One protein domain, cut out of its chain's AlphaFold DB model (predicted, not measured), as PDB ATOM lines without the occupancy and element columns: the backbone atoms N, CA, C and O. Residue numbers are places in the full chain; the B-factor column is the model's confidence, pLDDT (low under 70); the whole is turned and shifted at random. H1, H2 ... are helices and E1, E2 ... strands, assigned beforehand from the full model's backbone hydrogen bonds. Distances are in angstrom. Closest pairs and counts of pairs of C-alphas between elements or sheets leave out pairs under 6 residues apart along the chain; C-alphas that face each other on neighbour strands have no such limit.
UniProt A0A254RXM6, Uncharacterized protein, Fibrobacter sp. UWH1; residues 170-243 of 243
ATOM      1  N   LYS A 170     156.118 147.528  49.662       83.19
ATOM      2  CA  LYS A 170     155.276 148.226  50.623       83.19
ATOM      3  C   LYS A 170     154.192 148.982  49.867       83.19
ATOM      4  O   LYS A 170     154.446 149.561  48.814       83.19
ATOM      5  N   PHE A 171     152.983 148.945  50.413       78.94
ATOM      6  CA  PHE A 171     151.846 149.682  49.884       78.94
ATOM      7  C   PHE A 171     151.318 150.640  50.932       78.94
ATOM      8  O   PHE A 171     150.980 150.231  52.047       78.94
ATOM      9  N   GLU A 172     151.176 151.895  50.533       74.12
ATOM     10  CA  GLU A 172     150.660 152.939  51.391       74.12
ATOM     11  C   GLU A 172     149.564 153.719  50.684       74.12
ATOM     12  O   GLU A 172     149.720 154.211  49.567       74.12
ATOM     13  N   ARG A 173     148.421 153.808  51.364       69.12
ATOM     14  CA  ARG A 173     147.289 154.609  50.921       69.12
ATOM     15  C   ARG A 173     147.255 155.880  51.738       69.12
ATOM     16  O   ARG A 173     147.042 155.831  52.948       69.12
ATOM     17  N   MET A 174     147.435 156.993  51.053       68.06
ATOM     18  CA  MET A 174     147.505 158.306  51.655       68.06
ATOM     19  C   MET A 174     146.107 158.906  51.654       68.06
ATOM     20  O   MET A 174     145.523 159.177  50.606       68.06
ATOM     21  N   PHE A 175     145.574 159.083  52.855       55.75
ATOM     22  CA  PHE A 175     144.556 160.085  53.116       55.75
ATOM     23  C   PHE A 175     145.257 161.250  53.795       55.75
ATOM     24  O   PHE A 175     146.216 161.020  54.539       55.75
ATOM     25  N   ALA A 176     144.784 162.469  53.557       46.44
ATOM     26  CA  ALA A 176     145.146 163.637  54.345       46.44
ATOM     27  C   ALA A 176     145.427 163.268  55.812       46.44
ATOM     28  O   ALA A 176     144.585 162.672  56.487       46.44
ATOM     29  N   ALA A 177     146.631 163.599  56.279       37.38
ATOM     30  CA  ALA A 177     147.089 163.444  57.659       37.38
ATOM     31  C   ALA A 177     146.993 162.027  58.281       37.38
ATOM     32  O   ALA A 177     146.125 161.756  59.103       37.38
ATOM     33  N   ASN A 178     147.962 161.156  57.981       41.25
ATOM     34  CA  ASN A 178     148.565 160.198  58.929       41.25
ATOM     35  C   ASN A 178     149.784 159.568  58.245       41.25
ATOM     36  O   ASN A 178     149.604 158.725  57.368       41.25
ATOM     37  N   TRP A 179     151.006 159.995  58.584       54.91
ATOM     38  CA  TRP A 179     152.164 159.678  57.743       54.91
ATOM     39  C   TRP A 179     153.268 158.864  58.398       54.91
ATOM     40  O   TRP A 179     153.546 158.939  59.592       54.91
ATOM     41  N   ILE A 180     153.856 158.089  57.491       52.81
ATOM     42  CA  ILE A 180     155.055 157.275  57.556       52.81
ATOM     43  C   ILE A 180     156.252 158.212  57.717       52.81
ATOM     44  O   ILE A 180     156.530 159.022  56.836       52.81
ATOM     45  N   ASP A 181     156.953 158.094  58.837       52.94
ATOM     46  CA  ASP A 181     158.222 158.780  59.078       52.94
ATOM     47  C   ASP A 181     159.343 158.000  58.371       52.94
ATOM     48  O   ASP A 181     160.012 157.173  58.986       52.94
ATOM     49  N   MET A 182     159.448 158.156  57.046       59.69
ATOM     50  CA  MET A 182     160.506 157.534  56.241       59.69
ATOM     51  C   MET A 182     161.250 158.576  55.409       59.69
ATOM     52  O   MET A 182     160.646 159.409  54.723       59.69
ATOM     53  N   ALA A 183     162.577 158.512  55.460       62.38
ATOM     54  CA  ALA A 183     163.454 159.392  54.702       62.38
ATOM     55  C   ALA A 183     163.591 158.921  53.239       62.38
ATOM     56  O   ALA A 183     163.333 157.766  52.904       62.38
ATOM     57  N   LYS A 184     163.955 159.833  52.326       63.44
ATOM     58  CA  LYS A 184     164.049 159.547  50.879       63.44
ATOM     59  C   LYS A 184     165.038 158.415  50.570       63.44
ATOM     60  O   LYS A 184     164.806 157.628  49.662       63.44
ATOM     61  N   ASP A 185     166.143 158.377  51.298       71.62
ATOM     62  CA  ASP A 185     167.200 157.373  51.197       71.62
ATOM     63  C   ASP A 185     166.751 155.970  51.620       71.62
ATOM     64  O   ASP A 185     167.443 155.006  51.319       71.62
ATOM     65  N   GLU A 186     165.571 155.837  52.226       75.12
ATOM     66  CA  GLU A 186     164.982 154.547  52.585       75.12
ATOM     67  C   GLU A 186     164.124 153.936  51.461       75.12
ATOM     68  O   GLU A 186     163.530 152.872  51.656       75.12
ATOM     69  N   ILE A 187     164.022 154.590  50.294       75.88
ATOM     70  CA  ILE A 187     163.233 154.131  49.140       75.88
ATOM     71  C   ILE A 187     164.141 153.960  47.925       75.88
ATOM     72  O   ILE A 187     164.681 154.931  47.398       75.88
ATOM     73  N   GLU A 188     164.259 152.724  47.447       82.94
ATOM     74  CA  GLU A 188     165.026 152.390  46.243       82.94
ATOM     75  C   GLU A 188     164.245 152.746  44.973       82.94
ATOM     76  O   GLU A 188     164.770 153.382  44.060       82.94
ATOM     77  N   ALA A 189     162.968 152.364  44.936       83.44
ATOM     78  CA  ALA A 189     162.086 152.612  43.809       83.44
ATOM     79  C   ALA A 189     160.632 152.748  44.264       83.44
ATOM     80  O   ALA A 189     160.226 152.167  45.275       83.44
ATOM     81  N   CYS A 190     159.831 153.508  43.516       82.94
ATOM     82  CA  CYS A 190     158.415 153.656  43.808       82.94
ATOM     83  C   CYS A 190     157.555 153.870  42.563       82.94
ATOM     84  O   CYS A 190     158.010 154.371  41.537       82.94
ATOM     85  N   VAL A 191     156.281 153.511  42.696       80.56
ATOM     86  CA  VAL A 191     155.217 153.835  41.754       80.56
ATOM     87  C   VAL A 191     154.153 154.623  42.503       80.56
ATOM     88  O   VAL A 191     153.615 154.174  43.518       80.56
ATOM     89  N   LEU A 192     153.872 155.820  41.993       79.00
ATOM     90  CA  LEU A 192     152.848 156.713  42.510       79.00
ATOM     91  C   LEU A 192     151.602 156.591  41.633       79.00
ATOM     92  O   LEU A 192     151.629 156.948  40.458       79.00
ATOM     93  N   GLN A 193     150.506 156.117  42.208       78.75
ATOM     94  CA  GLN A 193     149.197 156.127  41.574       78.75
ATOM     95  C   GLN A 193     148.348 157.219  42.221       78.75
ATOM     96  O   GLN A 193     148.214 157.286  43.439       78.75
ATOM     97  N   VAL A 194     147.752 158.069  41.390       76.12
ATOM     98  CA  VAL A 194     146.844 159.127  41.832       76.12
ATOM     99  C   VAL A 194     145.465 158.818  41.276       76.12
ATOM    100  O   VAL A 194     145.270 158.827  40.061       76.12
ATOM    101  N   GLU A 195     144.520 158.533  42.163       74.56
ATOM    102  CA  GLU A 195     143.101 158.475  41.830       74.56
ATOM    103  C   GLU A 195     142.541 159.890  41.940       74.56
ATOM    104  O   GLU A 195     142.684 160.561  42.966       74.56
ATOM    105  N   GLN A 196     141.960 160.365  40.845       68.38
ATOM    106  CA  GLN A 196     141.629 161.771  40.656       68.38
ATOM    107  C   GLN A 196     140.135 161.937  40.396       68.38
ATOM    108  O   GLN A 196     139.539 161.155  39.654       68.38
ATOM    109  N   ASP A 197     139.556 162.991  40.968       64.25
ATOM    110  CA  ASP A 197     138.327 163.572  40.433       64.25
ATOM    111  C   ASP A 197     138.657 164.336  39.136       64.25
ATOM    112  O   ASP A 197     139.797 164.730  38.882       64.25
ATOM    113  N   SER A 198     137.643 164.569  38.313       63.09
ATOM    114  CA  SER A 198     137.661 165.283  37.033       63.09
ATOM    115  C   SER A 198     138.353 166.660  37.039       63.09
ATOM    116  O   SER A 198     138.688 167.175  35.973       63.09
ATOM    117  N   GLU A 199     138.605 167.248  38.212       68.31
ATOM    118  CA  GLU A 199     139.287 168.536  38.399       68.31
ATOM    119  C   GLU A 199     140.817 168.430  38.572       68.31
ATOM    120  O   GLU A 199     141.507 169.444  38.732       68.31
ATOM    121  N   PHE A 200     141.384 167.223  38.556       70.31
ATOM    122  CA  PHE A 200     142.826 167.034  38.683       70.31
ATOM    123  C   PHE A 200     143.541 167.309  37.352       70.31
ATOM    124  O   PHE A 200     143.205 166.767  36.301       70.31
ATOM    125  N   THR A 201     144.537 168.195  37.384       76.12
ATOM    126  CA  THR A 201     145.219 168.692  36.182       76.12
ATOM    127  C   THR A 201     146.611 168.085  36.021       76.12
ATOM    128  O   THR A 201     147.242 167.651  36.989       76.12
ATOM    129  N   MET A 202     147.147 168.116  34.797       74.62
ATOM    130  CA  MET A 202     148.534 167.699  34.532       74.62
ATOM    131  C   MET A 202     149.564 168.520  35.318       74.62
ATOM    132  O   MET A 202     150.586 167.972  35.722       74.62
ATOM    133  N   ASP A 203     149.285 169.794  35.603       81.12
ATOM    134  CA  ASP A 203     150.164 170.635  36.425       81.12
ATOM    135  C   ASP A 203     150.246 170.121  37.871       81.12
ATOM    136  O   ASP A 203     151.324 170.089  38.465       81.12
ATOM    137  N   ARG A 204     149.119 169.654  38.430       77.56
ATOM    138  CA  ARG A 204     149.074 169.016  39.756       77.56
ATOM    139  C   ARG A 204     149.822 167.683  39.754       77.56
ATOM    140  O   ARG A 204     150.628 167.442  40.649       77.56
ATOM    141  N   MET A 205     149.659 166.869  38.708       76.81
ATOM    142  CA  MET A 205     150.453 165.645  38.531       76.81
ATOM    143  C   MET A 205     151.960 165.949  38.488       76.81
ATOM    144  O   MET A 205     152.748 165.308  39.181       76.81
ATOM    145  N   GLN A 206     152.371 166.970  37.731       79.19
ATOM    146  CA  GLN A 206     153.777 167.354  37.610       79.19
ATOM    147  C   GLN A 206     154.365 167.845  38.940       79.19
ATOM    148  O   GLN A 206     155.527 167.561  39.227       79.19
ATOM    149  N   ARG A 207     153.578 168.539  39.775       80.56
ATOM    150  CA  ARG A 207     153.990 168.913  41.139       80.56
ATOM    151  C   ARG A 207     154.300 167.684  41.993       80.56
ATOM    152  O   ARG A 207     155.349 167.657  42.629       80.56
ATOM    153  N   LEU A 208     153.442 166.659  41.964       77.44
ATOM    154  CA  LEU A 208     153.687 165.407  42.691       77.44
ATOM    155  C   LEU A 208     154.930 164.681  42.166       77.44
ATOM    156  O   LEU A 208     155.756 164.240  42.959       77.44
ATOM    157  N   ILE A 209     155.107 164.615  40.845       76.19
ATOM    158  CA  ILE A 209     156.295 164.009  40.224       76.19
ATOM    159  C   ILE A 209     157.573 164.734  40.661       76.19
ATOM    160  O   ILE A 209     158.547 164.088  41.038       76.19
ATOM    161  N   ASN A 210     157.567 166.069  40.659       79.06
ATOM    162  CA  ASN A 210     158.719 166.872  41.079       79.06
ATOM    163  C   ASN A 210     159.029 166.725  42.575       79.06
ATOM    164  O   ASN A 210     160.171 166.935  42.977       79.06
ATOM    165  N   ALA A 211     158.042 166.333  43.378       76.19
ATOM    166  CA  ALA A 211     158.213 166.070  44.796       76.19
ATOM    167  C   ALA A 211     158.818 164.682  45.090       76.19
ATOM    168  O   ALA A 211     159.425 164.496  46.143       76.19
ATOM    169  N   ILE A 212     158.727 163.711  44.167       72.25
ATOM    170  CA  ILE A 212     159.290 162.358  44.363       72.25
ATOM    171  C   ILE A 212     160.804 162.405  44.652       72.25
ATOM    172  O   ILE A 212     161.234 161.827  45.656       72.25
ATOM    173  N   PRO A 213     161.638 163.132  43.877       69.38
ATOM    174  CA  PRO A 213     163.054 163.297  44.195       69.38
ATOM    175  C   PRO A 213     163.333 164.063  45.490       69.38
ATOM    176  O   PRO A 213     164.480 164.086  45.926       69.38
ATOM    177  N   GLU A 214     162.356 164.714  46.104       73.81
ATOM    178  CA  GLU A 214     162.526 165.421  47.377       73.81
ATOM    179  C   GLU A 214     162.132 164.541  48.576       73.81
ATOM    180  O   GLU A 214     162.465 164.858  49.718       73.81
ATOM    181  N   GLY A 215     161.509 163.387  48.313       67.75
ATOM    182  CA  GLY A 215     161.090 162.404  49.306       67.75
ATOM    183  C   GLY A 215     159.611 162.509  49.674       67.75
ATOM    184  O   GLY A 215     158.914 163.450  49.292       67.75
ATOM    185  N   ILE A 216     159.133 161.534  50.458       69.19
ATOM    186  CA  ILE A 216     157.713 161.402  50.830       69.19
ATOM    187  C   ILE A 216     157.157 162.707  51.417       69.19
ATOM    188  O   ILE A 216     156.079 163.129  51.012       69.19
ATOM    189  N   ASN A 217     157.906 163.398  52.284       68.56
ATOM    190  CA  ASN A 217     157.474 164.653  52.917       68.56
ATOM    191  C   ASN A 217     157.100 165.759  51.916       68.56
ATOM    192  O   ASN A 217     156.149 166.502  52.155       68.56
ATOM    193  N   SER A 218     157.810 165.861  50.788       75.75
ATOM    194  CA  SER A 218     157.475 166.837  49.744       75.75
ATOM    195  C   SER A 218     156.219 166.421  48.971       75.75
ATOM    196  O   SER A 218     155.381 167.269  48.650       75.75
ATOM    197  N   ILE A 219     156.036 165.115  48.726       74.38
ATOM    198  CA  ILE A 219     154.820 164.577  48.091       74.38
ATOM    199  C   ILE A 219     153.603 164.906  48.965       74.38
ATOM    200  O   ILE A 219     152.595 165.391  48.454       74.38
ATOM    201  N   VAL A 220     153.726 164.724  50.286       69.88
ATOM    202  CA  VAL A 220     152.679 165.051  51.270       69.88
ATOM    203  C   VAL A 220     152.314 166.527  51.235       69.88
ATOM    204  O   VAL A 220     151.136 166.863  51.175       69.88
ATOM    205  N   ALA A 221     153.315 167.409  51.295       74.50
ATOM    206  CA  ALA A 221     153.090 168.850  51.324       74.50
ATOM    207  C   ALA A 221     152.338 169.305  50.068       74.50
ATOM    208  O   ALA A 221     151.322 169.983  50.165       74.50
ATOM    209  N   ASN A 222     152.773 168.832  48.897       76.94
ATOM    210  CA  ASN A 222     152.099 169.135  47.639       76.94
ATOM    211  C   ASN A 222     150.670 168.587  47.587       76.94
ATOM    212  O   ASN A 222     149.809 169.226  46.993       76.94
ATOM    213  N   PHE A 223     150.412 167.429  48.190       74.00
ATOM    214  CA  PHE A 223     149.075 166.856  48.251       74.00
ATOM    215  C   PHE A 223     148.141 167.640  49.190       74.00
ATOM    216  O   PHE A 223     147.018 167.949  48.800       74.00
ATOM    217  N   ASN A 224     148.606 168.033  50.380       73.56
ATOM    218  CA  ASN A 224     147.817 168.854  51.307       73.56
ATOM    219  C   ASN A 224     147.465 170.219  50.691       73.56
ATOM    220  O   ASN A 224     146.318 170.645  50.784       73.56
ATOM    221  N   ASP A 225     148.411 170.859  49.994       77.88
ATOM    222  CA  ASP A 225     148.141 172.096  49.250       77.88
ATOM    223  C   ASP A 225     147.014 171.898  48.215       77.88
ATOM    224  O   ASP A 225     146.171 172.768  48.020       77.88
ATOM    225  N   MET A 226     146.980 170.742  47.537       74.44
ATOM    226  CA  MET A 226     145.949 170.437  46.534       74.44
ATOM    227  C   MET A 226     144.567 170.216  47.154       74.44
ATOM    228  O   MET A 226     143.566 170.606  46.545       74.44
ATOM    229  N   GLU A 227     144.497 169.621  48.345       70.81
ATOM    230  CA  GLU A 227     143.241 169.483  49.084       70.81
ATOM    231  C   GLU A 227     142.712 170.837  49.571       70.81
ATOM    232  O   GLU A 227     141.511 171.096  49.462       70.81
ATOM    233  N   GLU A 228     143.592 171.723  50.050       75.19
ATOM    234  CA  GLU A 228     143.233 173.100  50.419       75.19
ATOM    235  C   GLU A 228     142.699 173.896  49.214       75.19
ATOM    236  O   GLU A 228     141.767 174.691  49.358       75.19
ATOM    237  N   ASP A 229     143.202 173.603  48.009       73.81
ATOM    238  CA  ASP A 229     142.720 174.144  46.732       73.81
ATOM    239  C   ASP A 229     141.398 173.506  46.238       73.81
ATOM    240  O   ASP A 229     140.966 173.763  45.108       73.81
ATOM    241  N   GLY A 230     140.750 172.663  47.050       71.12
ATOM    242  CA  GLY A 230     139.459 172.041  46.745       71.12
ATOM    243  C   GLY A 230     139.534 170.841  45.801       71.12
ATOM    244  O   GLY A 230     138.507 170.439  45.262       71.12
ATOM    245  N   CYS A 231     140.719 170.260  45.597       70.88
ATOM    246  CA  CYS A 231     140.915 169.097  44.737       70.88
ATOM    247  C   CYS A 231     141.280 167.864  45.570       70.88
ATOM    248  O   CYS A 231     142.464 167.545  45.707       70.88
ATOM    249  N   PRO A 232     140.286 167.159  46.144       69.62
ATOM    250  CA  PRO A 232     140.555 165.914  46.840       69.62
ATOM    251  C   PRO A 232     141.063 164.883  45.827       69.62
ATOM    252  O   PRO A 232     140.382 164.548  44.859       69.62
ATOM    253  N   ALA A 233     142.267 164.374  46.055       70.31
ATOM    254  CA  ALA A 233     142.798 163.226  45.336       70.31
ATOM    255  C   ALA A 233     142.997 162.072  46.325       70.31
ATOM    256  O   ALA A 233     142.941 162.258  47.533       70.31
ATOM    257  N   ILE A 234     143.201 160.857  45.835       74.06
ATOM    258  CA  ILE A 234     143.671 159.752  46.673       74.06
ATOM    259  C   ILE A 234     144.994 159.305  46.081       74.06
ATOM    260  O   ILE A 234     145.075 158.992  44.894       74.06
ATOM    261  N   VAL A 235     146.041 159.289  46.903       75.69
ATOM    262  CA  VAL A 235     147.371 158.878  46.455       75.69
ATOM    263  C   VAL A 235     147.702 157.508  47.027       75.69
ATOM    264  O   VAL A 235     147.581 157.238  48.223       75.69
ATOM    265  N   HIS A 236     148.111 156.624  46.134       80.19
ATOM    266  CA  HIS A 236     148.555 155.269  46.389       80.19
ATOM    267  C   HIS A 236     150.048 155.193  46.061       80.19
ATOM    268  O   HIS A 236     150.457 155.509  44.946       80.19
ATOM    269  N   LEU A 237     150.870 154.785  47.026       80.38
ATOM    270  CA  LEU A 237     152.311 154.622  46.847       80.38
ATOM    271  C   LEU A 237     152.694 153.163  47.027       80.38
ATOM    272  O   LEU A 237     152.551 152.592  48.109       80.38
ATOM    273  N   TRP A 238     153.235 152.599  45.957       84.69
ATOM    274  CA  TRP A 238     153.943 151.331  45.964       84.69
ATOM    275  C   TRP A 238     155.430 151.623  46.023       84.69
ATOM    276  O   TRP A 238     155.908 152.451  45.251       84.69
ATOM    277  N   TYR A 239     156.173 150.987  46.922       84.75
ATOM    278  CA  TYR A 239     157.608 151.233  47.007       84.75
ATOM    279  C   TYR A 239     158.411 150.034  47.496       84.75
ATOM    280  O   TYR A 239     157.926 149.195  48.258       84.75
ATOM    281  N   LYS A 240     159.668 150.007  47.062       85.69
ATOM    282  CA  LYS A 240     160.717 149.097  47.503       85.69
ATOM    283  C   LYS A 240     161.598 149.833  48.512       85.69
ATOM    284  O   LYS A 240     162.018 150.965  48.252       85.69
ATOM    285  N   LYS A 241     161.824 149.236  49.684       80.69
ATOM    286  CA  LYS A 241     162.736 149.816  50.680       80.69
ATOM    287  C   LYS A 241     164.179 149.635  50.225       80.69
ATOM    288  O   LYS A 241     164.508 148.558  49.751       80.69
ATOM    289  N   ALA A 242     165.003 150.662  50.403       77.06
ATOM    290  CA  ALA A 242     166.447 150.522  50.270       77.06
ATOM    291  C   ALA A 242     167.013 149.670  51.424       77.06
ATOM    292  O   ALA A 242     166.437 149.660  52.519       77.06
ATOM    293  N   ASP A 243     168.113 148.965  51.151       73.50
ATOM    294  CA  ASP A 243     168.875 148.170  52.129       73.50
ATOM    295  C   ASP A 243     169.437 148.999  53.300       73.50
ATOM    296  O   ASP A 243     169.981 150.105  53.058       73.50
TER     297      ASP A 243
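This is residues 170 to 243 of the 243 residues of an uncharacterized protein of Fibrobacter sp. UWH1 (UniProt A0A254RXM6). A small twisted sheet of three strands, E1, E3 and E2, has one helix, H2, packed over one face, and H2 forms a helical hairpin with H1, the two helices side by side. H2 lies over the inner strand E3, while H1 only grazes the sheet near E2. The printed part has 74 residues, with three named strands and two named helices in the order E1, E2, H1, H2, E3; the sheet runs E1, E3, E2, antiparallel, and the class is mixed, helices and strands. It is compact, with a radius of gyration of the C-alphas of 11.9 A, and elongated, spanning 38 by 23 by 17 A.

Edge strand E1, residues 170 to 174, is antiparallel to inner strand E3, residues 233 to 241, at 159 degrees; N 172 and O 237 are 2.9 A apart, within hydrogen-bond range. E3 is antiparallel to edge strand E2, residues 187 to 196, at 164 degrees, with N 193 and O 236 at 2.8 A. The sheet is twisted, its C-alphas up to 4.4 A off the best plane. H1, residues 202 to 214, only grazes the sheet with residues 205 to 212. H2, residues 216 to 228, is on the sheet at a height of 9.7 A, over E3 and along the strands, at 1 degrees to E3 on the local plane. The hairpin helices touch, closest at the C-alphas of Ala 211 and Ile 219, 5.0 A, with a shallow tilt of 28 degrees, opposite ways. Every O i to N i+4 pair is within hydrogen-bond range in H2, and 7 of 9 in H1.

E1 begins at C-alpha 170 (155.276, 148.226, 50.623). E2 is 24.4 A long, H1 19.1 A, H2 18.6 A, and E3 24.6 A, ending at C-alpha 241 (162.736, 149.816, 50.680).

The C-alphas of Ser 198 and Asp 243, the two farthest apart, are 38.7 A apart. The printed part has no cut; E1 to E2 is a long link. Mean pLDDT of the printed part is 72.2, with residues 173 to 184 among those under 70.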